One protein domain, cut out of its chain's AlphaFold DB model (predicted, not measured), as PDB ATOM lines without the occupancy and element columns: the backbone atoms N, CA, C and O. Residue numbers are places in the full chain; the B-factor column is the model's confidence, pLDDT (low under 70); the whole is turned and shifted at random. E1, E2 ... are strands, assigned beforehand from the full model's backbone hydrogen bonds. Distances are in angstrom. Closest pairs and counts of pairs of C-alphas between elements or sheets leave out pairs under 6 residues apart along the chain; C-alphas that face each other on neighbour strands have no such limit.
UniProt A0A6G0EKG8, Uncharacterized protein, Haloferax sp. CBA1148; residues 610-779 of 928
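This is residues 610 to 779 of the 928 residues of an uncharacterized protein of Haloferax sp. CBA1148 (UniProt A0A6G0EKG8). Two lobes stand side by side along the longest axis, and one long, strongly twisted sheet of eight strands runs through both, with E5 and E9 near the middle of the whole. In one lobe E3, E6 and E5 stand across from a second sheet, E1, E2, E7 and E4, only partly face to face; in the other, E9, E10, E15, E12 and E13 make a sandwich with a third sheet, E8, E11 and E14, the two coming close along E13 and E14. The printed part has 170 residues, with no named helix and fifteen named strands, E1 to E15 along the chain; the class is all strand and the three sheets are antiparallel. It is compact, with a radius of gyration of the C-alphas of 15.8 A and spans of 45 by 36 by 26 A.

The largest sheet runs, strand beside strand, E3 (residues 641 to 643), E6 (675 to 678), E5 (666 to 670), E9 (703 to 710, 22.0 A), E10 (717 to 722), E15 (772 to 778, 19.1 A), E12 (742 to 747) and E13 (752 to 758, 18.3 A). The second runs E1 (614 to 619), E2 (628 to 635, 21.4 A), E7 (687 to 692, 17.3 A) and E4 (654 to 657). The third runs E8 (695 to 699), E11 (729 to 734) and E14 (763 to 768). E1 begins at C-alpha 614, (79.452, 108.077, 119.861), and E15 ends at C-alpha 778, (75.178, 134.780, 89.541).

In the largest sheet, E5 and E9 are antiparallel at 146 degrees, with N 667 and O 706 2.8 A apart, within hydrogen-bond range. E9 and E10 form a hairpin, with N 707 and O 719 at 2.9 A. E15 and E12 have N 775 and O 746 at 2.8 A. In the second sheet, the inner strands E2 and E7 have N 631 and O 688 at 2.8 A. The closest C-alphas of its edge strand E4 and of E9 are those of Tyr 655 and Val 708, 6.0 A apart. E1 and E5 are apart. E7 runs on into E8 across a break of 2 residues, at 87 degrees. E8 and E11 have N 698 and O 731 at 2.9 A. The closest C-alphas of E13 and E14 are those of Asp 755 and Leu 765, 5.8 A apart.

The two C-alphas farthest apart, those of Ser 635 and Gly 740, are 47.4 A apart. The printed part has no cut and no long link. The mean pLDDT of the printed part is 90.5; residues 623 to 625, 646 and 648 are under 70.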
ATOM      1  N   ALA A 610      79.579 107.659 114.129       91.62
ATOM      2  CA  ALA A 610      80.726 108.351 114.705       91.62
ATOM      3  C   ALA A 610      81.933 107.406 114.733       91.62
ATOM      4  O   ALA A 610      81.896 106.366 115.392       91.62
ATOM      5  N   VAL A 611      83.016 107.774 114.056       92.56
ATOM      6  CA  VAL A 611      84.303 107.083 114.164       92.56
ATOM      7  C   VAL A 611      85.072 107.677 115.339       92.56
ATOM      8  O   VAL A 611      85.091 108.892 115.527       92.56
ATOM      9  N   ASN A 612      85.658 106.814 116.176       91.81
ATOM     10  CA  ASN A 612      86.326 107.180 117.434       91.81
ATOM     11  C   ASN A 612      85.447 107.980 118.417       91.81
ATOM     12  O   ASN A 612      85.965 108.663 119.296       91.81
ATOM     13  N   GLY A 613      84.121 107.903 118.289       90.94
ATOM     14  CA  GLY A 613      83.170 108.626 119.128       90.94
ATOM     15  C   GLY A 613      81.818 107.923 119.195       90.94
ATOM     16  O   GLY A 613      81.645 106.793 118.741       90.94
ATOM     17  N   THR A 614      80.828 108.582 119.786       91.94
ATOM     18  CA  THR A 614      79.452 108.077 119.861       91.94
ATOM     19  C   THR A 614      78.489 109.245 119.767       91.94
ATOM     20  O   THR A 614      78.670 110.253 120.453       91.94
ATOM     21  N   LEU A 615      77.450 109.099 118.946       91.94
ATOM     22  CA  LEU A 615      76.425 110.117 118.745       91.94
ATOM     23  C   LEU A 615      75.020 109.539 118.896       91.94
ATOM     24  O   LEU A 615      74.784 108.346 118.715       91.94
ATOM     25  N   THR A 616      74.073 110.423 119.182       91.19
ATOM     26  CA  THR A 616      72.638 110.172 119.104       91.19
ATOM     27  C   THR A 616      72.004 111.230 118.211       91.19
ATOM     28  O   THR A 616      72.176 112.426 118.446       91.19
ATOM     29  N   VAL A 617      71.215 110.790 117.230       91.25
ATOM     30  CA  VAL A 617      70.291 111.666 116.498       91.25
ATOM     31  C   VAL A 617      69.090 111.946 117.399       91.25
ATOM     32  O   VAL A 617      68.408 111.015 117.830       91.25
ATOM     33  N   THR A 618      68.892 113.213 117.758       90.50
ATOM     34  CA  THR A 618      67.846 113.667 118.689       90.50
ATOM     35  C   THR A 618      66.615 114.213 117.982       90.50
ATOM     36  O   THR A 618      65.536 114.168 118.559       90.50
ATOM     37  N   ASP A 619      66.789 114.741 116.773       88.50
ATOM     38  CA  ASP A 619      65.718 115.318 115.962       88.50
ATOM     39  C   ASP A 619      65.975 114.943 114.496       88.50
ATOM     40  O   ASP A 619      66.807 115.583 113.855       88.50
ATOM     41  N   PRO A 620      65.428 113.817 114.015       87.06
ATOM     42  CA  PRO A 620      65.718 113.306 112.682       87.06
ATOM     43  C   PRO A 620      64.969 114.093 111.605       87.06
ATOM     44  O   PRO A 620      63.778 114.355 111.736       87.06
ATOM     45  N   THR A 621      65.648 114.401 110.504       79.12
ATOM     46  CA  THR A 621      64.997 114.987 109.324       79.12
ATOM     47  C   THR A 621      64.169 113.927 108.598       79.12
ATOM     48  O   THR A 621      64.708 112.841 108.348       79.12
ATOM     49  N   PRO A 622      62.912 114.209 108.221       72.25
ATOM     50  CA  PRO A 622      62.152 113.374 107.297       72.25
ATOM     51  C   PRO A 622      62.898 113.137 105.976       72.25
ATOM     52  O   PRO A 622      63.786 113.899 105.589       72.25
ATOM     53  N   LEU A 623      62.560 112.055 105.273       67.06
ATOM     54  CA  LEU A 623      63.017 111.877 103.889       67.06
ATOM     55  C   LEU A 623      62.423 112.993 103.008       67.06
ATOM     56  O   LEU A 623      61.429 113.600 103.387       67.06
ATOM     57  N   GLY A 624      63.030 113.290 101.855       63.78
ATOM     58  CA  GLY A 624      62.570 114.351 100.936       63.78
ATOM     59  C   GLY A 624      62.892 115.790 101.359       63.78
ATOM     60  O   GLY A 624      63.198 116.621 100.512       63.78
ATOM     61  N   GLU A 625      62.929 116.090 102.655       68.69
ATOM     62  CA  GLU A 625      63.314 117.421 103.144       68.69
ATOM     63  C   GLU A 625      64.829 117.645 103.072       68.69
ATOM     64  O   GLU A 625      65.610 116.703 103.184       68.69
ATOM     65  N   ARG A 626      65.298 118.893 102.946       79.44
ATOM     66  CA  ARG A 626      66.732 119.214 103.102       79.44
ATOM     67  C   ARG A 626      67.221 118.746 104.475       79.44
ATOM     68  O   ARG A 626      66.530 118.969 105.462       79.44
ATOM     69  N   LEU A 627      68.421 118.152 104.545       85.19
ATOM     70  CA  LEU A 627      68.982 117.693 105.816       85.19
ATOM     71  C   LEU A 627      68.939 118.813 106.860       85.19
ATOM     72  O   LEU A 627      69.435 119.914 106.630       85.19
ATOM     73  N   ASP A 628      68.361 118.507 108.009       89.31
ATOM     74  CA  ASP A 628      68.352 119.349 109.193       89.31
ATOM     75  C   ASP A 628      68.179 118.479 110.445       89.31
ATOM     76  O   ASP A 628      67.099 118.399 111.031       89.31
ATOM     77  N   SER A 629      69.212 117.714 110.793       93.00
ATOM     78  CA  SER A 629      69.132 116.724 111.873       93.00
ATOM     79  C   SER A 629      69.823 117.221 113.137       93.00
ATOM     80  O   SER A 629      70.974 117.653 113.108       93.00
ATOM     81  N   GLY A 630      69.137 117.131 114.277       94.50
ATOM     82  CA  GLY A 630      69.700 117.423 115.593       94.50
ATOM     83  C   GLY A 630      70.550 116.270 116.124       94.50
ATOM     84  O   GLY A 630      70.117 115.117 116.108       94.50
ATOM     85  N   ILE A 631      71.737 116.589 116.640       94.88
ATOM     86  CA  ILE A 631      72.730 115.631 117.126       94.88
ATOM     87  C   ILE A 631      73.175 115.979 118.543       94.88
ATOM     88  O   ILE A 631      73.423 117.140 118.881       94.88
ATOM     89  N   ARG A 632      73.337 114.937 119.360       94.88
ATOM     90  CA  ARG A 632      74.036 114.980 120.645       94.88
ATOM     91  C   ARG A 632      75.180 113.975 120.644       94.88
ATOM     92  O   ARG A 632      74.968 112.804 120.341       94.88
ATOM     93  N   LEU A 633      76.371 114.420 121.019       94.38
ATOM     94  CA  LEU A 633      77.510 113.535 121.248       94.38
ATOM     95  C   LEU A 633      77.435 112.940 122.651       94.38
ATOM     96  O   LEU A 633      77.052 113.627 123.596       94.38
ATOM     97  N   GLU A 634      77.822 111.675 122.764       93.69
ATOM     98  CA  GLU A 634      77.955 110.938 124.029       93.69
ATOM     99  C   GLU A 634      79.436 110.671 124.351       93.69
ATOM    100  O   GLU A 634      79.840 110.599 125.511       93.69
ATOM    101  N   SER A 635      80.276 110.546 123.318       93.88
ATOM    102  CA  SER A 635      81.734 110.501 123.427       93.88
ATOM    103  C   SER A 635      82.370 111.120 122.180       93.88
ATOM    104  O   SER A 635      81.822 110.995 121.084       93.88
ATOM    105  N   TRP A 636      83.489 111.827 122.350       94.50
ATOM    106  CA  TRP A 636      84.193 112.483 121.247       94.50
ATOM    107  C   TRP A 636      85.675 112.660 121.582       94.50
ATOM    108  O   TRP A 636      86.009 113.176 122.652       94.50
ATOM    109  N   ALA A 637      86.546 112.210 120.687       91.31
ATOM    110  CA  ALA A 637      87.993 112.377 120.721       91.31
ATOM    111  C   ALA A 637      88.442 113.390 119.651       91.31
ATOM    112  O   ALA A 637      87.673 113.787 118.779       91.31
ATOM    113  N   ASN A 638      89.703 113.827 119.712       86.56
ATOM    114  CA  ASN A 638      90.224 114.842 118.785       86.56
ATOM    115  C   ASN A 638      90.299 114.352 117.328       86.56
ATOM    116  O   ASN A 638      90.271 115.165 116.410       86.56
ATOM    117  N   ASP A 639      90.430 113.043 117.128       90.38
ATOM    118  CA  ASP A 639      90.466 112.361 115.835       90.38
ATOM    119  C   ASP A 639      89.103 111.753 115.453       90.38
ATOM    120  O   ASP A 639      89.021 110.946 114.528       90.38
ATOM    121  N   SER A 640      88.030 112.116 116.164       95.25
ATOM    122  CA  SER A 640      86.674 111.688 115.829       95.25
ATOM    123  C   SER A 640      86.102 112.445 114.636       95.25
ATOM    124  O   SER A 640      86.342 113.642 114.452       95.25
ATOM    125  N   TYR A 641      85.262 111.751 113.875       94.94
ATOM    126  CA  TYR A 641      84.469 112.326 112.793       94.94
ATOM    127  C   TYR A 641      83.153 111.568 112.619       94.94
ATOM    128  O   TYR A 641      83.006 110.431 113.079       94.94
ATOM    129  N   ILE A 642      82.182 112.196 111.960       93.94
ATOM    130  CA  ILE A 642      80.955 111.531 111.517       93.94
ATOM    131  C   ILE A 642      81.174 111.048 110.087       93.94
ATOM    132  O   ILE A 642      81.450 111.842 109.192       93.94
ATOM    133  N   SER A 643      81.062 109.739 109.886       91.19
ATOM    134  CA  SER A 643      80.992 109.106 108.572       91.19
ATOM    135  C   SER A 643      79.638 109.407 107.943       91.19
ATOM    136  O   SER A 643      78.614 108.984 108.492       91.19
ATOM    137  N   LEU A 644      79.645 110.075 106.791       86.56
ATOM    138  CA  LEU A 644      78.435 110.464 106.055       86.56
ATOM    139  C   LEU A 644      78.166 109.590 104.820       86.56
ATOM    140  O   LEU A 644      77.086 109.669 104.240       86.56
ATOM    141  N   GLY A 645      79.115 108.729 104.443       72.31
ATOM    142  CA  GLY A 645      78.948 107.819 103.311       72.31
ATOM    143  C   GLY A 645      77.817 106.809 103.524       72.31
ATOM    144  O   GLY A 645      77.628 106.287 104.626       72.31
ATOM    145  N   GLY A 646      77.071 106.539 102.460       67.19
ATOM    146  CA  GLY A 646      75.864 105.719 102.431       67.19
ATOM    147  C   GLY A 646      74.624 106.395 103.021       67.19
ATOM    148  O   GLY A 646      73.566 105.762 103.052       67.19
ATOM    149  N   SER A 647      74.726 107.642 103.499       75.38
ATOM    150  CA  SER A 647      73.570 108.401 103.981       75.38
ATOM    151  C   SER A 647      72.884 109.184 102.850       75.38
ATOM    152  O   SER A 647      73.514 109.533 101.851       75.38
ATOM    153  N   PRO A 648      71.581 109.487 102.979       69.69
ATOM    154  CA  PRO A 648      70.923 110.461 102.119       69.69
ATOM    155  C   PRO A 648      71.668 111.798 102.177       69.69
ATOM    156  O   PRO A 648      71.994 112.261 103.267       69.69
ATOM    157  N   ASP A 649      71.895 112.401 101.010       81.62
ATOM    158  CA  ASP A 649      72.720 113.601 100.799       81.62
ATOM    159  C   ASP A 649      74.242 113.414 100.920       81.62
ATOM    160  O   ASP A 649      74.950 114.417 100.975       81.62
ATOM    161  N   GLU A 650      74.772 112.183 100.899       82.06
ATOM    162  CA  GLU A 650      76.221 111.941 101.037       82.06
ATOM    163  C   GLU A 650      77.099 112.759 100.080       82.06
ATOM    164  O   GLU A 650      78.197 113.129 100.468       82.06
ATOM    165  N   GLY A 651      76.614 113.066  98.873       82.62
ATOM    166  CA  GLY A 651      77.349 113.833  97.862       82.62
ATOM    167  C   GLY A 651      77.220 115.351  97.986       82.62
ATOM    168  O   GLY A 651      77.615 116.061  97.068       82.62
ATOM    169  N   ARG A 652      76.608 115.878  99.054       91.31
ATOM    170  CA  ARG A 652      76.481 117.323  99.306       91.31
ATOM    171  C   ARG A 652      77.437 117.753 100.411       91.31
ATOM    172  O   ARG A 652      77.701 117.002 101.341       91.31
ATOM    173  N   LEU A 653      77.895 119.001 100.374       94.62
ATOM    174  CA  LEU A 653      78.665 119.578 101.474       94.62
ATOM    175  C   LEU A 653      77.805 119.728 102.727       94.62
ATOM    176  O   LEU A 653      76.763 120.397 102.715       94.62
ATOM    177  N   HIS A 654      78.296 119.155 103.822       95.44
ATOM    178  CA  HIS A 654      77.664 119.208 105.128       95.44
ATOM    179  C   HIS A 654      78.231 120.350 105.968       95.44
ATOM    180  O   HIS A 654      79.405 120.712 105.892       95.44
ATOM    181  N   TYR A 655      77.390 120.920 106.822       94.75
ATOM    182  CA  TYR A 655      77.814 121.905 107.806       94.75
ATOM    183  C   TYR A 655      77.012 121.770 109.094       94.75
ATOM    184  O   TYR A 655      75.886 121.262 109.103       94.75
ATOM    185  N   THR A 656      77.598 122.233 110.195       95.44
ATOM    186  CA  THR A 656      76.902 122.311 111.475       95.44
ATOM    187  C   THR A 656      76.339 123.704 111.717       95.44
ATOM    188  O   THR A 656      76.799 124.692 111.144       95.44
ATOM    189  N   TYR A 657      75.314 123.781 112.560       93.75
ATOM    190  CA  TYR A 657      74.843 125.037 113.128       93.75
ATOM    191  C   TYR A 657      74.200 124.808 114.507       93.75
ATOM    192  O   TYR A 657      73.910 123.674 114.898       93.75
ATOM    193  N   ASN A 658      73.961 125.885 115.265       92.38
ATOM    194  CA  ASN A 658      73.485 125.819 116.659       92.38
ATOM    195  C   ASN A 658      74.391 124.970 117.575       92.38
ATOM    196  O   ASN A 658      73.919 124.255 118.461       92.38
ATOM    197  N   GLU A 659      75.700 125.060 117.371       92.75
ATOM    198  CA  GLU A 659      76.712 124.298 118.085       92.75
ATOM    199  C   GLU A 659      76.897 124.789 119.518       92.75
ATOM    200  O   GLU A 659      76.961 125.988 119.808       92.75
ATOM    201  N   SER A 660      77.104 123.848 120.433       93.50
ATOM    202  CA  SER A 660      77.558 124.145 121.792       93.50
ATOM    203  C   SER A 660      79.079 124.346 121.905       93.50
ATOM    204  O   SER A 660      79.562 124.621 123.001       93.50
ATOM    205  N   PHE A 661      79.836 124.160 120.816       89.06
ATOM    206  CA  PHE A 661      81.307 124.086 120.806       89.06
ATOM    207  C   PHE A 661      82.008 125.087 119.866       89.06
ATOM    208  O   PHE A 661      83.234 125.085 119.784       89.06
ATOM    209  N   GLY A 662      81.252 125.981 119.223       85.06
ATOM    210  CA  GLY A 662      81.781 127.036 118.349       85.06
ATOM    211  C   GLY A 662      82.187 126.573 116.945       85.06
ATOM    212  O   GLY A 662      82.139 125.388 116.626       85.06
ATOM    213  N   ASP A 663      82.610 127.539 116.124       79.88
ATOM    214  CA  ASP A 663      82.841 127.382 114.680       79.88
ATOM    215  C   ASP A 663      84.232 126.787 114.387       79.88
ATOM    216  O   ASP A 663      85.205 127.500 114.105       79.88
ATOM    217  N   SER A 664      84.359 125.468 114.491       88.50
ATOM    218  CA  SER A 664      85.599 124.734 114.179       88.50
ATOM    219  C   SER A 664      85.400 123.510 113.279       88.50
ATOM    220  O   SER A 664      86.375 122.858 112.920       88.50
ATOM    221  N   GLU A 665      84.159 123.240 112.901       94.56
ATOM    222  CA  GLU A 665      83.710 122.190 112.002       94.56
ATOM    223  C   GLU A 665      84.376 122.259 110.625       94.56
ATOM    224  O   GLU A 665      84.723 123.335 110.134       94.56
ATOM    225  N   TYR A 666      84.534 121.114 109.981       95.62
ATOM    226  CA  TYR A 666      84.787 121.046 108.546       95.62
ATOM    227  C   TYR A 666      84.344 119.687 108.014       95.62
ATOM    228  O   TYR A 666      84.378 118.688 108.736       95.62
ATOM    229  N   ASP A 667      83.926 119.673 106.760       96.62
ATOM    230  CA  ASP A 667      83.644 118.473 105.988       96.62
ATOM    231  C   ASP A 667      84.893 118.136 105.166       96.62
ATOM    232  O   ASP A 667      85.341 118.940 104.348       96.62
ATOM    233  N   GLU A 668      85.526 117.006 105.455       95.94
ATOM    234  CA  GLU A 668      86.657 116.488 104.685       95.94
ATOM    235  C   GLU A 668      86.120 115.576 103.582       95.94
ATOM    236  O   GLU A 668      85.470 114.568 103.867       95.94
ATOM    237  N   VAL A 669      86.416 115.923 102.330       94.81
ATOM    238  CA  VAL A 669      86.022 115.150 101.151       94.81
ATOM    239  C   VAL A 669      87.266 114.506 100.565       94.81
ATOM    240  O   VAL A 669      88.245 115.172 100.240       94.81
ATOM    241  N   THR A 670      87.233 113.185 100.458       91.75
ATOM    242  CA  THR A 670      88.322 112.398  99.863       91.75
ATOM    243  C   THR A 670      88.169 112.294  98.346       91.75
ATOM    244  O   THR A 670      87.077 112.484  97.815       91.75
ATOM    245  N   ALA A 671      89.222 111.873  97.641       87.81
ATOM    246  CA  ALA A 671      89.177 111.677  96.189       87.81
ATOM    247  C   ALA A 671      88.175 110.611  95.692       87.81
ATOM    248  O   ALA A 671      87.928 110.493  94.496       87.81
ATOM    249  N   THR A 672      87.590 109.809  96.590       84.75
ATOM    250  CA  THR A 672      86.490 108.891  96.250       84.75
ATOM    251  C   THR A 672      85.107 109.524  96.425       84.75
ATOM    252  O   THR A 672      84.118 108.798  96.376       84.75
ATOM    253  N   GLY A 673      85.029 110.825  96.722       82.44
ATOM    254  CA  GLY A 673      83.784 111.526  97.051       82.44
ATOM    255  C   GLY A 673      83.227 111.168  98.431       82.44
ATOM    256  O   GLY A 673      82.051 111.372  98.698       82.44
ATOM    257  N   TYR A 674      84.034 110.577  99.322       86.94
ATOM    258  CA  TYR A 674      83.571 110.194 100.658       86.94
ATOM    259  C   TYR A 674      83.748 111.347 101.651       86.94
ATOM    260  O   TYR A 674      84.867 111.849 101.793       86.94
ATOM    261  N   HIS A 675      82.666 111.692 102.355       91.62
ATOM    262  CA  HIS A 675      82.573 112.809 103.300       91.62
ATOM    263  C   HIS A 675      82.796 112.383 104.762       91.62
ATOM    264  O   HIS A 675      82.247 111.379 105.247       91.62
ATOM    265  N   ARG A 676      83.577 113.183 105.494       94.69
ATOM    266  CA  ARG A 676      83.859 113.036 106.928       94.69
ATOM    267  C   ARG A 676      83.667 114.373 107.628       94.69
ATOM    268  O   ARG A 676      84.480 115.282 107.492       94.69
ATOM    269  N   LEU A 677      82.636 114.473 108.462       96.00
ATOM    270  CA  LEU A 677      82.384 115.692 109.225       96.00
ATOM    271  C   LEU A 677      83.191 115.686 110.528       96.00
ATOM    272  O   LEU A 677      82.880 114.950 111.471       96.00
ATOM    273  N   HIS A 678      84.220 116.528 110.590       95.88
ATOM    274  CA  HIS A 678      85.097 116.696 111.745       95.88
ATOM    275  C   HIS A 678      84.628 117.835 112.647       95.88
ATOM    276  O   HIS A 678      84.268 118.915 112.178       95.88
ATOM    277  N   LEU A 679      84.701 117.617 113.966       95.88
ATOM    278  CA  LEU A 679      84.264 118.574 114.992       95.88
ATOM    279  C   LEU A 679      85.369 118.775 116.056       95.88
ATOM    280  O   LEU A 679      85.238 118.281 117.177       95.88
ATOM    281  N   PRO A 680      86.477 119.472 115.741       92.50
ATOM    282  CA  PRO A 680      87.679 119.506 116.585       92.50
ATOM    283  C   PRO A 680      87.479 120.125 117.971       92.50
ATOM    284  O   PRO A 680      88.155 119.735 118.918       92.50
ATOM    285  N   SER A 681      86.567 121.096 118.106       91.56
ATOM    286  CA  SER A 681      86.285 121.735 119.405       91.56
ATOM    287  C   SER A 681      85.146 121.061 120.176       91.56
ATOM    288  O   SER A 681      84.795 121.521 121.265       91.56
ATOM    289  N   ALA A 682      84.537 120.002 119.633       94.00
ATOM    290  CA  ALA A 682      83.433 119.312 120.287       94.00
ATOM    291  C   ALA A 682      83.898 118.444 121.467       94.00
ATOM    292  O   ALA A 682      85.048 118.028 121.571       94.00
ATOM    293  N   SER A 683      82.967 118.174 122.381       90.50
ATOM    294  CA  SER A 683      83.180 117.354 123.573       90.50
ATOM    295  C   SER A 683      82.069 116.313 123.711       90.50
ATOM    296  O   SER A 683      81.069 116.353 122.994       90.50
ATOM    297  N   SER A 684      82.204 115.407 124.678       88.75
ATOM    298  CA  SER A 684      81.278 114.294 124.931       88.75
ATOM    299  C   SER A 684      79.857 114.692 125.361       88.75
ATOM    300  O   SER A 684      79.062 113.819 125.678       88.75
ATOM    301  N   THR A 685      79.538 115.984 125.443       86.88
ATOM    302  CA  THR A 685      78.181 116.482 125.731       86.88
ATOM    303  C   THR A 685      77.724 117.528 124.720       86.88
ATOM    304  O   THR A 685      76.765 118.259 124.977       86.88
ATOM    305  N   SER A 686      78.446 117.671 123.608       95.38
ATOM    306  CA  SER A 686      78.139 118.685 122.612       95.38
ATOM    307  C   SER A 686      76.820 118.398 121.897       95.38
ATOM    308  O   SER A 686      76.507 117.249 121.581       95.38
ATOM    309  N   THR A 687      76.071 119.457 121.599       96.19
ATOM    310  CA  THR A 687      74.837 119.413 120.804       96.19
ATOM    311  C   THR A 687      74.934 120.378 119.634       96.19
ATOM    312  O   THR A 687      75.512 121.456 119.784       96.19
ATOM    313  N   PHE A 688      74.371 120.001 118.492       95.81
ATOM    314  CA  PHE A 688      74.373 120.790 117.259       95.81
ATOM    315  C   PHE A 688      73.302 120.264 116.298       95.81
ATOM    316  O   PHE A 688      72.673 119.238 116.561       95.81
ATOM    317  N   ARG A 689      73.089 120.964 115.188       95.44
ATOM    318  CA  ARG A 689      72.326 120.468 114.039       95.44
ATOM    319  C   ARG A 689      73.248 120.335 112.836       95.44
ATOM    320  O   ARG A 689      74.224 121.077 112.744       95.44
ATOM    321  N   VAL A 690      72.950 119.394 111.949       95.50
ATOM    322  CA  VAL A 690      73.665 119.192 110.682       95.50
ATOM    323  C   VAL A 690      72.721 119.471 109.532       95.50
ATOM    324  O   VAL A 690      71.579 119.017 109.557       95.50
ATOM    325  N   SER A 691      73.207 120.207 108.539       94.38
ATOM    326  CA  SER A 691      72.491 120.509 107.306       94.38
ATOM    327  C   SER A 691      73.434 120.461 106.104       94.38
ATOM    328  O   SER A 691      74.638 120.247 106.258       94.38
ATOM    329  N   THR A 692      72.885 120.644 104.907       93.88
ATOM    330  CA  THR A 692      73.614 120.610 103.634       93.88
ATOM    331  C   THR A 692      73.295 121.830 102.786       93.88
ATOM    332  O   THR A 692      72.156 122.302 102.784       93.88
ATOM    333  N   ILE A 693      74.257 122.279 101.988       92.38
ATOM    334  CA  ILE A 693      74.013 123.180 100.850       92.38
ATOM    335  C   ILE A 693      73.900 122.359  99.553       92.38
ATOM    336  O   ILE A 693      74.405 121.237  99.513       92.38
ATOM    337  N   PRO A 694      73.251 122.857  98.484       92.38
ATOM    338  CA  PRO A 694      73.108 122.118  97.224       92.38
ATOM    339  C   PRO A 694      74.396 122.185  96.385       92.38
ATOM    340  O   PRO A 694      74.363 122.521  95.205       92.38
ATOM    341  N   VAL A 695      75.538 121.908  97.014       93.38
ATOM    342  CA  VAL A 695      76.859 121.867  96.384       93.38
ATOM    343  C   VAL A 695      77.462 120.499  96.653       93.38
ATOM    344  O   VAL A 695      77.685 120.162  97.815       93.38
ATOM    345  N   GLY A 696      77.703 119.731  95.598       93.38
ATOM    346  CA  GLY A 696      78.569 118.561  95.625       93.38
ATOM    347  C   GLY A 696      80.009 118.935  95.310       93.38
ATOM    348  O   GLY A 696      80.270 119.970  94.688       93.38
ATOM    349  N   VAL A 697      80.945 118.125  95.795       93.62
ATOM    350  CA  VAL A 697      82.374 118.357  95.594       93.62
ATOM    351  C   VAL A 697      83.076 117.056  95.249       93.62
ATOM    352  O   VAL A 697      82.960 116.079  95.982       93.62
ATOM    353  N   ASP A 698      83.872 117.097  94.186       92.69
ATOM    354  CA  ASP A 698      84.776 116.019  93.801       92.69
ATOM    355  C   ASP A 698      86.223 116.503  93.888       92.69
ATOM    356  O   ASP A 698      86.602 117.501  93.269       92.69
ATOM    357  N   VAL A 699      87.042 115.776  94.645       92.56
ATOM    358  CA  VAL A 699      88.476 116.052  94.799       92.56
ATOM    359  C   VAL A 699      89.261 115.110  93.886       92.56
ATOM    360  O   VAL A 699      89.020 113.905  93.870       92.56
ATOM    361  N   ALA A 700      90.200 115.631  93.099       89.56
ATOM    362  CA  ALA A 700      90.915 114.842  92.096       89.56
ATOM    363  C   ALA A 700      91.900 113.829  92.713       89.56
ATOM    364  O   ALA A 700      92.012 112.694  92.241       89.56
ATOM    365  N   THR A 701      92.627 114.238  93.753       88.31
ATOM    366  CA  THR A 701      93.640 113.444  94.464       88.31
ATOM    367  C   THR A 701      93.611 113.766  95.957       88.31
ATOM    368  O   THR A 701      93.165 114.836  96.331       88.31
ATOM    369  N   GLY A 702      94.026 112.821  96.811       89.94
ATOM    370  CA  GLY A 702      94.093 113.053  98.260       89.94
ATOM    371  C   GLY A 702      92.734 113.360  98.901       89.94
ATOM    372  O   GLY A 702      91.785 112.569  98.791       89.94
ATOM    373  N   GLU A 703      92.667 114.501  99.578       94.44
ATOM    374  CA  GLU A 703      91.499 115.010 100.280       94.44
ATOM    375  C   GLU A 703      91.563 116.534 100.401       94.44
ATOM    376  O   GLU A 703      92.640 117.114 100.479       94.44
ATOM    377  N   ALA A 704      90.404 117.179 100.493       96.06
ATOM    378  CA  ALA A 704      90.297 118.607 100.763       96.06
ATOM    379  C   ALA A 704      89.264 118.860 101.867       96.06
ATOM    380  O   ALA A 704      88.363 118.048 102.104       96.06
ATOM    381  N   ARG A 705      89.403 119.980 102.580       97.44
ATOM    382  CA  ARG A 705      88.539 120.335 103.713       97.44
ATOM    383  C   ARG A 705      87.691 121.545 103.374       97.44
ATOM    384  O   ARG A 705      88.195 122.577 102.944       97.44
ATOM    385  N   PHE A 706      86.406 121.449 103.674       97.25
ATOM    386  CA  PHE A 706      85.425 122.463 103.331       97.25
ATOM    387  C   PHE A 706      84.685 122.927 104.576       97.25
ATOM    388  O   PHE A 706      84.298 122.141 105.441       97.25
ATOM    389  N   ARG A 707      84.447 124.231 104.670       95.88
ATOM    390  CA  ARG A 707      83.545 124.806 105.666       95.88
ATOM    391  C   ARG A 707      82.573 125.754 104.999       95.88
ATOM    392  O   ARG A 707      82.976 126.740 104.391       95.88
ATOM    393  N   VAL A 708      81.283 125.538 105.211       94.94
ATOM    394  CA  VAL A 708      80.257 126.477 104.757       94.94
ATOM    395  C   VAL A 708      80.272 127.722 105.650       94.94
ATOM    396  O   VAL A 708      79.981 127.689 106.850       94.94
ATOM    397  N   THR A 709      80.668 128.851 105.072       89.94
ATOM    398  CA  THR A 709      80.826 130.114 105.807       89.94
ATOM    399  C   THR A 709      79.544 130.932 105.824       89.94
ATOM    400  O   THR A 709      79.233 131.505 106.873       89.94
ATOM    401  N   GLU A 710      78.808 130.923 104.712       89.06
ATOM    402  CA  GLU A 710      77.455 131.461 104.558       89.06
ATOM    403  C   GLU A 710      76.607 130.407 103.822       89.06
ATOM    404  O   GLU A 710      76.799 130.202 102.619       89.06
ATOM    405  N   PRO A 711      75.744 129.666 104.544       89.25
ATOM    406  CA  PRO A 711      74.905 128.645 103.936       89.25
ATOM    407  C   PRO A 711      73.773 129.298 103.147       89.25
ATOM    408  O   PRO A 711      72.974 130.024 103.724       89.25
ATOM    409  N   SER A 712      73.676 129.001 101.854       87.19
ATOM    410  CA  SER A 712      72.584 129.459 100.995       87.19
ATOM    411  C   SER A 712      72.234 128.383  99.971       87.19
ATOM    412  O   SER A 712      73.093 127.592  99.573       87.19
ATOM    413  N   THR A 713      70.968 128.326  99.552       83.62
ATOM    414  CA  THR A 713      70.523 127.433  98.470       83.62
ATOM    415  C   THR A 713      70.743 128.031  97.087       83.62
ATOM    416  O   THR A 713      70.705 127.295  96.109       83.62
ATOM    417  N   THR A 714      71.003 129.337  96.999       85.69
ATOM    418  CA  THR A 714      71.140 130.065  95.732       85.69
ATOM    419  C   THR A 714      72.552 130.594  95.511       85.69
ATOM    420  O   THR A 714      73.054 130.498  94.392       85.69
ATOM    421  N   GLU A 715      73.193 131.130  96.556       90.62
ATOM    422  CA  GLU A 715      74.532 131.734  96.472       90.62
ATOM    423  C   GLU A 715      75.426 131.359  97.679       90.62
ATOM    424  O   GLU A 715      75.701 132.186  98.552       90.62
ATOM    425  N   PRO A 716      75.848 130.085  97.813       93.56
ATOM    426  CA  PRO A 716      76.614 129.627  98.972       93.56
ATOM    427  C   PRO A 716      78.060 130.149  98.986       93.56
ATOM    428  O   PRO A 716      78.722 130.241  97.945       93.56
ATOM    429  N   LYS A 717      78.597 130.397 100.193       95.31
ATOM    430  CA  LYS A 717      80.034 130.662 100.410       95.31
ATOM    431  C   LYS A 717      80.724 129.546 101.172       95.31
ATOM    432  O   LYS A 717      80.303 129.157 102.266       95.31
ATOM    433  N   ILE A 718      81.855 129.101 100.643       96.69
ATOM    434  CA  ILE A 718      82.593 127.924 101.094       96.69
ATOM    435  C   ILE A 718      84.041 128.340 101.354       96.69
ATOM    436  O   ILE A 718      84.691 128.898 100.482       96.69
ATOM    437  N   SER A 719      84.540 128.092 102.561       96.12
ATOM    438  CA  SER A 719      85.972 128.135 102.856       96.12
ATOM    439  C   SER A 719      86.568 126.798 102.452       96.12
ATOM    440  O   SER A 719      86.175 125.769 103.005       96.12
ATOM    441  N   VAL A 720      87.488 126.830 101.506       96.75
ATOM    442  CA  VAL A 720      88.308 125.695 101.094       96.75
ATOM    443  C   VAL A 720      89.595 125.750 101.902       96.75
ATOM    444  O   VAL A 720      90.114 126.831 102.165       96.75
ATOM    445  N   MET A 721      90.058 124.603 102.378       95.75
ATOM    446  CA  MET A 721      91.315 124.445 103.097       95.75
ATOM    447  C   MET A 721      92.002 123.185 102.567       95.75
ATOM    448  O   MET A 721      91.328 122.159 102.408       95.75
ATOM    449  N   PRO A 722      93.329 123.212 102.379       94.38
ATOM    450  CA  PRO A 722      94.028 122.068 101.832       94.38
ATOM    451  C   PRO A 722      94.025 120.878 102.795       94.38
ATOM    452  O   PRO A 722      93.972 121.038 104.029       94.38
ATOM    453  N   GLY A 723      94.094 119.677 102.221       90.69
ATOM    454  CA  GLY A 723      94.302 118.429 102.954       90.69
ATOM    455  C   GLY A 723      95.743 118.263 103.441       90.69
ATOM    456  O   GLY A 723      96.413 119.212 103.862       90.69
ATOM    457  N   GLU A 724      96.248 117.032 103.421       89.62
ATOM    458  CA  GLU A 724      97.662 116.726 103.657       89.62
ATOM    459  C   GLU A 724      98.560 117.250 102.521       89.62
ATOM    460  O   GLU A 724      99.732 117.583 102.747       89.62
ATOM    461  N   HIS A 725      98.023 117.358 101.304       87.62
ATOM    462  CA  HIS A 725      98.737 117.803 100.110       87.62
ATOM    463  C   HIS A 725      98.000 118.978  99.450       87.62
ATOM    464  O   HIS A 725      96.893 118.787  98.983       87.62
ATOM    465  N   PRO A 726      98.590 120.186  99.399       89.12
ATOM    466  CA  PRO A 726      97.969 121.315  98.714       89.12
ATOM    467  C   PRO A 726      98.170 121.243  97.191       89.12
ATOM    468  O   PRO A 726      99.167 120.694  96.709       89.12
ATOM    469  N   GLY A 727      97.302 121.928  96.453       88.25
ATOM    470  CA  GLY A 727      97.256 121.993  94.994       88.25
ATOM    471  C   GLY A 727      96.429 120.881  94.342       88.25
ATOM    472  O   GLY A 727      96.591 120.649  93.140       88.25
ATOM    473  N   ASP A 728      95.590 120.178  95.104       92.19
ATOM    474  CA  ASP A 728      94.690 119.152  94.576       92.19
ATOM    475  C   ASP A 728      93.522 119.823  93.832       92.19
ATOM    476  O   ASP A 728      92.947 120.805  94.295       92.19
ATOM    477  N   GLY A 729      93.177 119.319  92.643       93.19
ATOM    478  CA  GLY A 729      92.077 119.877  91.848       93.19
ATOM    479  C   GLY A 729      90.716 119.579  92.478       93.19
ATOM    480  O   GLY A 729      90.467 118.444  92.891       93.19
ATOM    481  N   VAL A 730      89.824 120.567  92.502       96.19
ATOM    482  CA  VAL A 730      88.488 120.465  93.099       96.19
ATOM    483  C   VAL A 730      87.421 120.879  92.085       96.19
ATOM    484  O   VAL A 730      87.481 121.960  91.499       96.19
ATOM    485  N   SER A 731      86.422 120.019  91.890       95.69
ATOM    486  CA  SER A 731      85.215 120.319  91.116       95.69
ATOM    487  C   SER A 731      84.051 120.576  92.066       95.69
ATOM    488  O   SER A 731      83.738 119.741  92.909       95.69
ATOM    489  N   PHE A 732      83.397 121.722  91.913       96.00
ATOM    490  CA  PHE A 732      82.199 122.126  92.638       96.00
ATOM    491  C   PHE A 732      80.988 121.972  91.726       96.00
ATOM    492  O   PHE A 732      80.871 122.671  90.716       96.00
ATOM    493  N   GLU A 733      80.065 121.089  92.092       95.00
ATOM    494  CA  GLU A 733      78.802 120.908  91.389       95.00
ATOM    495  C   GLU A 733      77.657 121.565  92.164       95.00
ATOM    496  O   GLU A 733      77.240 121.098  93.219       95.00
ATOM    497  N   PHE A 734      77.106 122.654  91.640       91.69
ATOM    498  CA  PHE A 734      75.912 123.288  92.177       91.69
ATOM    499  C   PHE A 734      74.658 122.634  91.582       91.69
ATOM    500  O   PHE A 734      74.420 122.697  90.374       91.69
ATOM    501  N   LEU A 735      73.872 121.990  92.447       87.69
ATOM    502  CA  LEU A 735      72.813 121.036  92.090       87.69
ATOM    503  C   LEU A 735      71.445 121.678  91.825       87.69
ATOM    504  O   LEU A 735      70.555 121.013  91.309       87.69
ATOM    505  N   ALA A 736      71.252 122.941  92.212       81.44
ATOM    506  CA  ALA A 736      69.976 123.645  92.066       81.44
ATOM    507  C   ALA A 736      70.124 125.027  91.389       81.44
ATOM    508  O   ALA A 736      69.681 126.039  91.943       81.44
ATOM    509  N   PRO A 737      70.771 125.124  90.210       85.56
ATOM    510  CA  PRO A 737      70.912 126.392  89.517       85.56
ATOM    511  C   PRO A 737      69.606 126.848  88.866       85.56
ATOM    512  O   PRO A 737      68.781 126.064  88.405       85.56
ATOM    513  N   SER A 738      69.456 128.163  88.729       83.44
ATOM    514  CA  SER A 738      68.452 128.734  87.834       83.44
ATOM    515  C   SER A 738      68.888 128.524  86.381       83.44
ATOM    516  O   SER A 738      69.872 129.120  85.934       83.44
ATOM    517  N   GLY A 739      68.162 127.678  85.644       80.62
ATOM    518  CA  GLY A 739      68.498 127.301  84.267       80.62
ATOM    519  C   GLY A 739      68.731 128.499  83.336       80.62
ATOM    520  O   GLY A 739      68.023 129.509  83.390       80.62
ATOM    521  N   GLY A 740      69.749 128.394  82.478       78.88
ATOM    522  CA  GLY A 740      70.119 129.429  81.505       78.88
ATOM    523  C   GLY A 740      70.841 130.652  82.084       78.88
ATOM    524  O   GLY A 740      71.212 131.544  81.321       78.88
ATOM    525  N   GLN A 741      71.068 130.719  83.400       87.19
ATOM    526  CA  GLN A 741      71.862 131.780  84.023       87.19
ATOM    527  C   GLN A 741      73.358 131.446  84.024       87.19
ATOM    528  O   GLN A 741      73.746 130.284  84.118       87.19
ATOM    529  N   LYS A 742      74.219 132.468  83.958       91.12
ATOM    530  CA  LYS A 742      75.669 132.288  84.114       91.12
ATOM    531  C   LYS A 742      76.047 132.361  85.590       91.12
ATOM    532  O   LYS A 742      75.879 133.411  86.211       91.12
ATOM    533  N   TYR A 743      76.610 131.278  86.106       93.19
ATOM    534  CA  TYR A 743      77.171 131.200  87.450       93.19
ATOM    535  C   TYR A 743      78.690 131.361  87.400       93.19
ATOM    536  O   TYR A 743      79.346 130.951  86.438       93.19
ATOM    537  N   ILE A 744      79.244 131.989  88.432       95.12
ATOM    538  CA  ILE A 744      80.682 132.191  88.607       95.12
ATOM    539  C   ILE A 744      81.137 131.593  89.937       95.12
ATOM    540  O   ILE A 744      80.429 131.696  90.940       95.12
ATOM    541  N   LEU A 745      82.344 131.031  89.943       96.62
ATOM    542  CA  LEU A 745      83.100 130.723  91.149       96.62
ATOM    543  C   LEU A 745      84.016 131.912  91.434       96.62
ATOM    544  O   LEU A 745      84.934 132.204  90.664       96.62
ATOM    545  N   TYR A 746      83.729 132.662  92.494       95.38
ATOM    546  CA  TYR A 746      84.461 133.881  92.825       95.38
ATOM    547  C   TYR A 746      85.236 133.726  94.131       95.38
ATOM    548  O   TYR A 746      84.635 133.492  95.180       95.38
ATOM    549  N   SER A 747      86.549 133.940  94.085       95.81
ATOM    550  CA  SER A 747      87.385 134.042  95.276       95.81
ATOM    551  C   SER A 747      87.154 135.381  95.957       95.81
ATOM    552  O   SER A 747      87.534 136.440  95.452       95.81
ATOM    553  N   THR A 748      86.534 135.356  97.131       93.19
ATOM    554  CA  THR A 748      86.391 136.554  97.971       93.19
ATOM    555  C   THR A 748      87.678 136.897  98.718       93.19
ATOM    556  O   THR A 748      87.855 138.053  99.098       93.19
ATOM    557  N   THR A 749      88.583 135.925  98.881       91.50
ATOM    558  CA  THR A 749      89.915 136.127  99.467       91.50
ATOM    559  C   THR A 749      90.810 136.923  98.521       91.50
ATOM    560  O   THR A 749      91.337 137.965  98.907       91.50
ATOM    561  N   GLU A 750      90.926 136.478  97.267       91.12
ATOM    562  CA  GLU A 750      91.806 137.096  96.266       91.12
ATOM    563  C   GLU A 750      91.103 138.182  95.435       91.12
ATOM    564  O   GLU A 750      91.739 138.955  94.718       91.12
ATOM    565  N   GLY A 751      89.772 138.261  95.509       90.81
ATOM    566  CA  GLY A 751      88.969 139.220  94.755       90.81
ATOM    567  C   GLY A 751      88.887 138.917  93.254       90.81
ATOM    568  O   GLY A 751      88.612 139.826  92.461       90.81
ATOM    569  N   THR A 752      89.114 137.667  92.849       92.00
ATOM    570  CA  THR A 752      89.198 137.233  91.445       92.00
ATOM    571  C   THR A 752      88.186 136.133  91.116       92.00
ATOM    572  O   THR A 752      87.744 135.383  91.981       92.00
ATOM    573  N   GLN A 753      87.773 136.057  89.848       95.81
ATOM    574  CA  GLN A 753      86.961 134.946  89.348       95.81
ATOM    575  C   GLN A 753      87.875 133.753  89.045       95.81
ATOM    576  O   GLN A 753      88.875 133.924  88.350       95.81
ATOM    577  N   ARG A 754      87.498 132.572  89.535       94.31
ATOM    578  CA  ARG A 754      88.203 131.302  89.335       94.31
ATOM    579  C   ARG A 754      87.691 130.588  88.094       94.31
ATOM    580  O   ARG A 754      88.457 130.313  87.178       94.31
ATOM    581  N   ASP A 755      86.372 130.430  88.022       96.00
ATOM    582  CA  ASP A 755      85.700 129.752  86.918       96.00
ATOM    583  C   ASP A 755      84.296 130.331  86.667       96.00
ATOM    584  O   ASP A 755      83.765 131.111  87.466       96.00
ATOM    585  N   SER A 756      83.693 130.005  85.527       93.38
ATOM    586  CA  SER A 756      82.305 130.334  85.219       93.38
ATOM    587  C   SER A 756      81.702 129.398  84.188       93.38
ATOM    588  O   SER A 756      82.341 129.092  83.184       93.38
ATOM    589  N   THR A 757      80.420 129.089  84.343       92.00
ATOM    590  CA  THR A 757      79.671 128.294  83.366       92.00
ATOM    591  C   THR A 757      78.212 128.743  83.280       92.00
ATOM    592  O   THR A 757      77.714 129.473  84.141       92.00
ATOM    593  N   ILE A 758      77.522 128.349  82.210       88.00
ATOM    594  CA  ILE A 758      76.082 128.584  82.047       88.00
ATOM    595  C   ILE A 758      75.332 127.375  82.606       88.00
ATOM    596  O   ILE A 758      75.678 126.237  82.299       88.00
ATOM    597  N   ALA A 759      74.304 127.629  83.411       84.62
ATOM    598  CA  ALA A 759      73.497 126.607  84.055       84.62
ATOM    599  C   ALA A 759      72.694 125.761  83.059       84.62
ATOM    600  O   ALA A 759      71.872 126.296  82.302       84.62
ATOM    601  N   GLY A 760      72.910 124.444  83.123       79.81
ATOM    602  CA  GLY A 760      72.002 123.416  82.618       79.81
ATOM    603  C   GLY A 760      71.093 122.918  83.745       79.81
ATOM    604  O   GLY A 760      70.476 123.729  84.431       79.81
ATOM    605  N   GLU A 761      71.037 121.599  83.944       77.81
ATOM    606  CA  GLU A 761      70.402 120.984  85.125       77.81
ATOM    607  C   GLU A 761      71.248 121.184  86.392       77.81
ATOM    608  O   GLU A 761      70.708 121.495  87.447       77.81
ATOM    609  N   THR A 762      72.577 121.099  86.268       88.88
ATOM    610  CA  THR A 762      73.555 121.452  87.310       88.88
ATOM    611  C   THR A 762      74.593 122.443  86.766       88.88
ATOM    612  O   THR A 762      74.609 122.783  85.574       88.88
ATOM    613  N   VAL A 763      75.439 122.973  87.651       89.81
ATOM    614  CA  VAL A 763      76.564 123.865  87.331       89.81
ATOM    615  C   VAL A 763      77.848 123.248  87.874       89.81
ATOM    616  O   VAL A 763      78.002 123.153  89.083       89.81
ATOM    617  N   SER A 764      78.782 122.870  86.999       93.50
ATOM    618  CA  SER A 764      80.119 122.397  87.391       93.50
ATOM    619  C   SER A 764      81.145 123.519  87.223       93.50
ATOM    620  O   SER A 764      81.219 124.141  86.160       93.50
ATOM    621  N   LEU A 765      81.892 123.800  88.289       94.75
ATOM    622  CA  LEU A 765      82.920 124.838  88.384       94.75
ATOM    623  C   LEU A 765      84.201 124.218  88.949       94.75
ATOM    624  O   LEU A 765      84.115 123.342  89.804       94.75
ATOM    625  N   GLN A 766      85.376 124.661  88.514       95.81
ATOM    626  CA  GLN A 766      86.656 124.077  88.936       95.81
ATOM    627  C   GLN A 766      87.582 125.089  89.613       95.81
ATOM    628  O   GLN A 766      87.613 126.264  89.247       95.81
ATOM    629  N   ASP A 767      88.360 124.604  90.577       95.88
ATOM    630  CA  ASP A 767      89.476 125.315  91.210       95.88
ATOM    631  C   ASP A 767      90.508 124.309  91.763       95.88
ATOM    632  O   ASP A 767      90.457 123.120  91.434       95.88
ATOM    633  N   ASP A 768      91.445 124.765  92.594       93.12
ATOM    634  CA  ASP A 768      92.257 123.911  93.469       93.12
ATOM    635  C   ASP A 768      91.809 123.987  94.949       93.12
ATOM    636  O   ASP A 768      90.839 124.663  95.296       93.12
ATOM    637  N   ASP A 769      92.474 123.236  95.830       94.56
ATOM    638  CA  ASP A 769      92.203 123.190  97.274       94.56
ATOM    639  C   ASP A 769      92.937 124.283  98.085       94.56
ATOM    640  O   ASP A 769      93.117 124.149  99.302       94.56
ATOM    641  N   SER A 770      93.378 125.370  97.439       92.81
ATOM    642  CA  SER A 770      94.031 126.491  98.122       92.81
ATOM    643  C   SER A 770      93.160 127.063  99.246       92.81
ATOM    644  O   SER A 770      91.934 127.092  99.170       92.81
ATOM    645  N   ASP A 771      93.807 127.553 100.312       94.62
ATOM    646  CA  ASP A 771      93.104 128.160 101.452       94.62
ATOM    647  C   ASP A 771      92.452 129.494 101.045       94.62
ATOM    648  O   ASP A 771      93.103 130.543 101.006       94.62
ATOM    649  N   GLU A 772      91.162 129.453 100.709       94.88
ATOM    650  CA  GLU A 772      90.392 130.612 100.272       94.88
ATOM    651  C   GLU A 772      88.883 130.484 100.520       94.88
ATOM    652  O   GLU A 772      88.344 129.410 100.778       94.88
ATOM    653  N   ILE A 773      88.170 131.612 100.447       96.06
ATOM    654  CA  ILE A 773      86.709 131.645 100.543       96.06
ATOM    655  C   ILE A 773      86.131 131.853  99.148       96.06
ATOM    656  O   ILE A 773      86.184 132.959  98.593       96.06
ATOM    657  N   LEU A 774      85.520 130.799  98.628       96.75
ATOM    658  CA  LEU A 774      84.827 130.763  97.353       96.75
ATOM    659  C   LEU A 774      83.351 131.120  97.519       96.75
ATOM    660  O   LEU A 774      82.703 130.770  98.505       96.75
ATOM    661  N   HIS A 775      82.815 131.827  96.533       96.69
ATOM    662  CA  HIS A 775      81.423 132.242  96.461       96.69
ATOM    663  C   HIS A 775      80.857 131.831  95.105       96.69
ATOM    664  O   HIS A 775      81.267 132.373  94.072       96.69
ATOM    665  N   ILE A 776      79.926 130.878  95.117       94.94
ATOM    666  CA  ILE A 776      79.151 130.504  93.934       94.94
ATOM    667  C   ILE A 776      78.006 131.503  93.833       94.94
ATOM    668  O   ILE A 776      77.199 131.598  94.751       94.94
ATOM    669  N   ARG A 777      77.952 132.278  92.749       93.00
ATOM    670  CA  ARG A 777      76.938 133.328  92.574       93.00
ATOM    671  C   ARG A 777      76.601 133.577  91.116       93.00
ATOM    672  O   ARG A 777      77.342 133.166  90.218       93.00
ATOM    673  N   LEU A 778      75.517 134.306  90.878       91.06
ATOM    674  CA  LEU A 778      75.178 134.780  89.541       91.06
ATOM    675  C   LEU A 778      76.196 135.817  89.042       91.06
ATOM    676  O   LEU A 778      76.700 136.658  89.789       91.06
ATOM    677  N   SER A 779      76.487 135.777  87.742       87.06
ATOM    678  CA  SER A 779      77.253 136.826  87.068       87.06
ATOM    679  C   SER A 779      76.443 138.127  87.030       87.06
ATOM    680  O   SER A 779      75.338 138.158  86.492       87.06
TER     681      SER A 779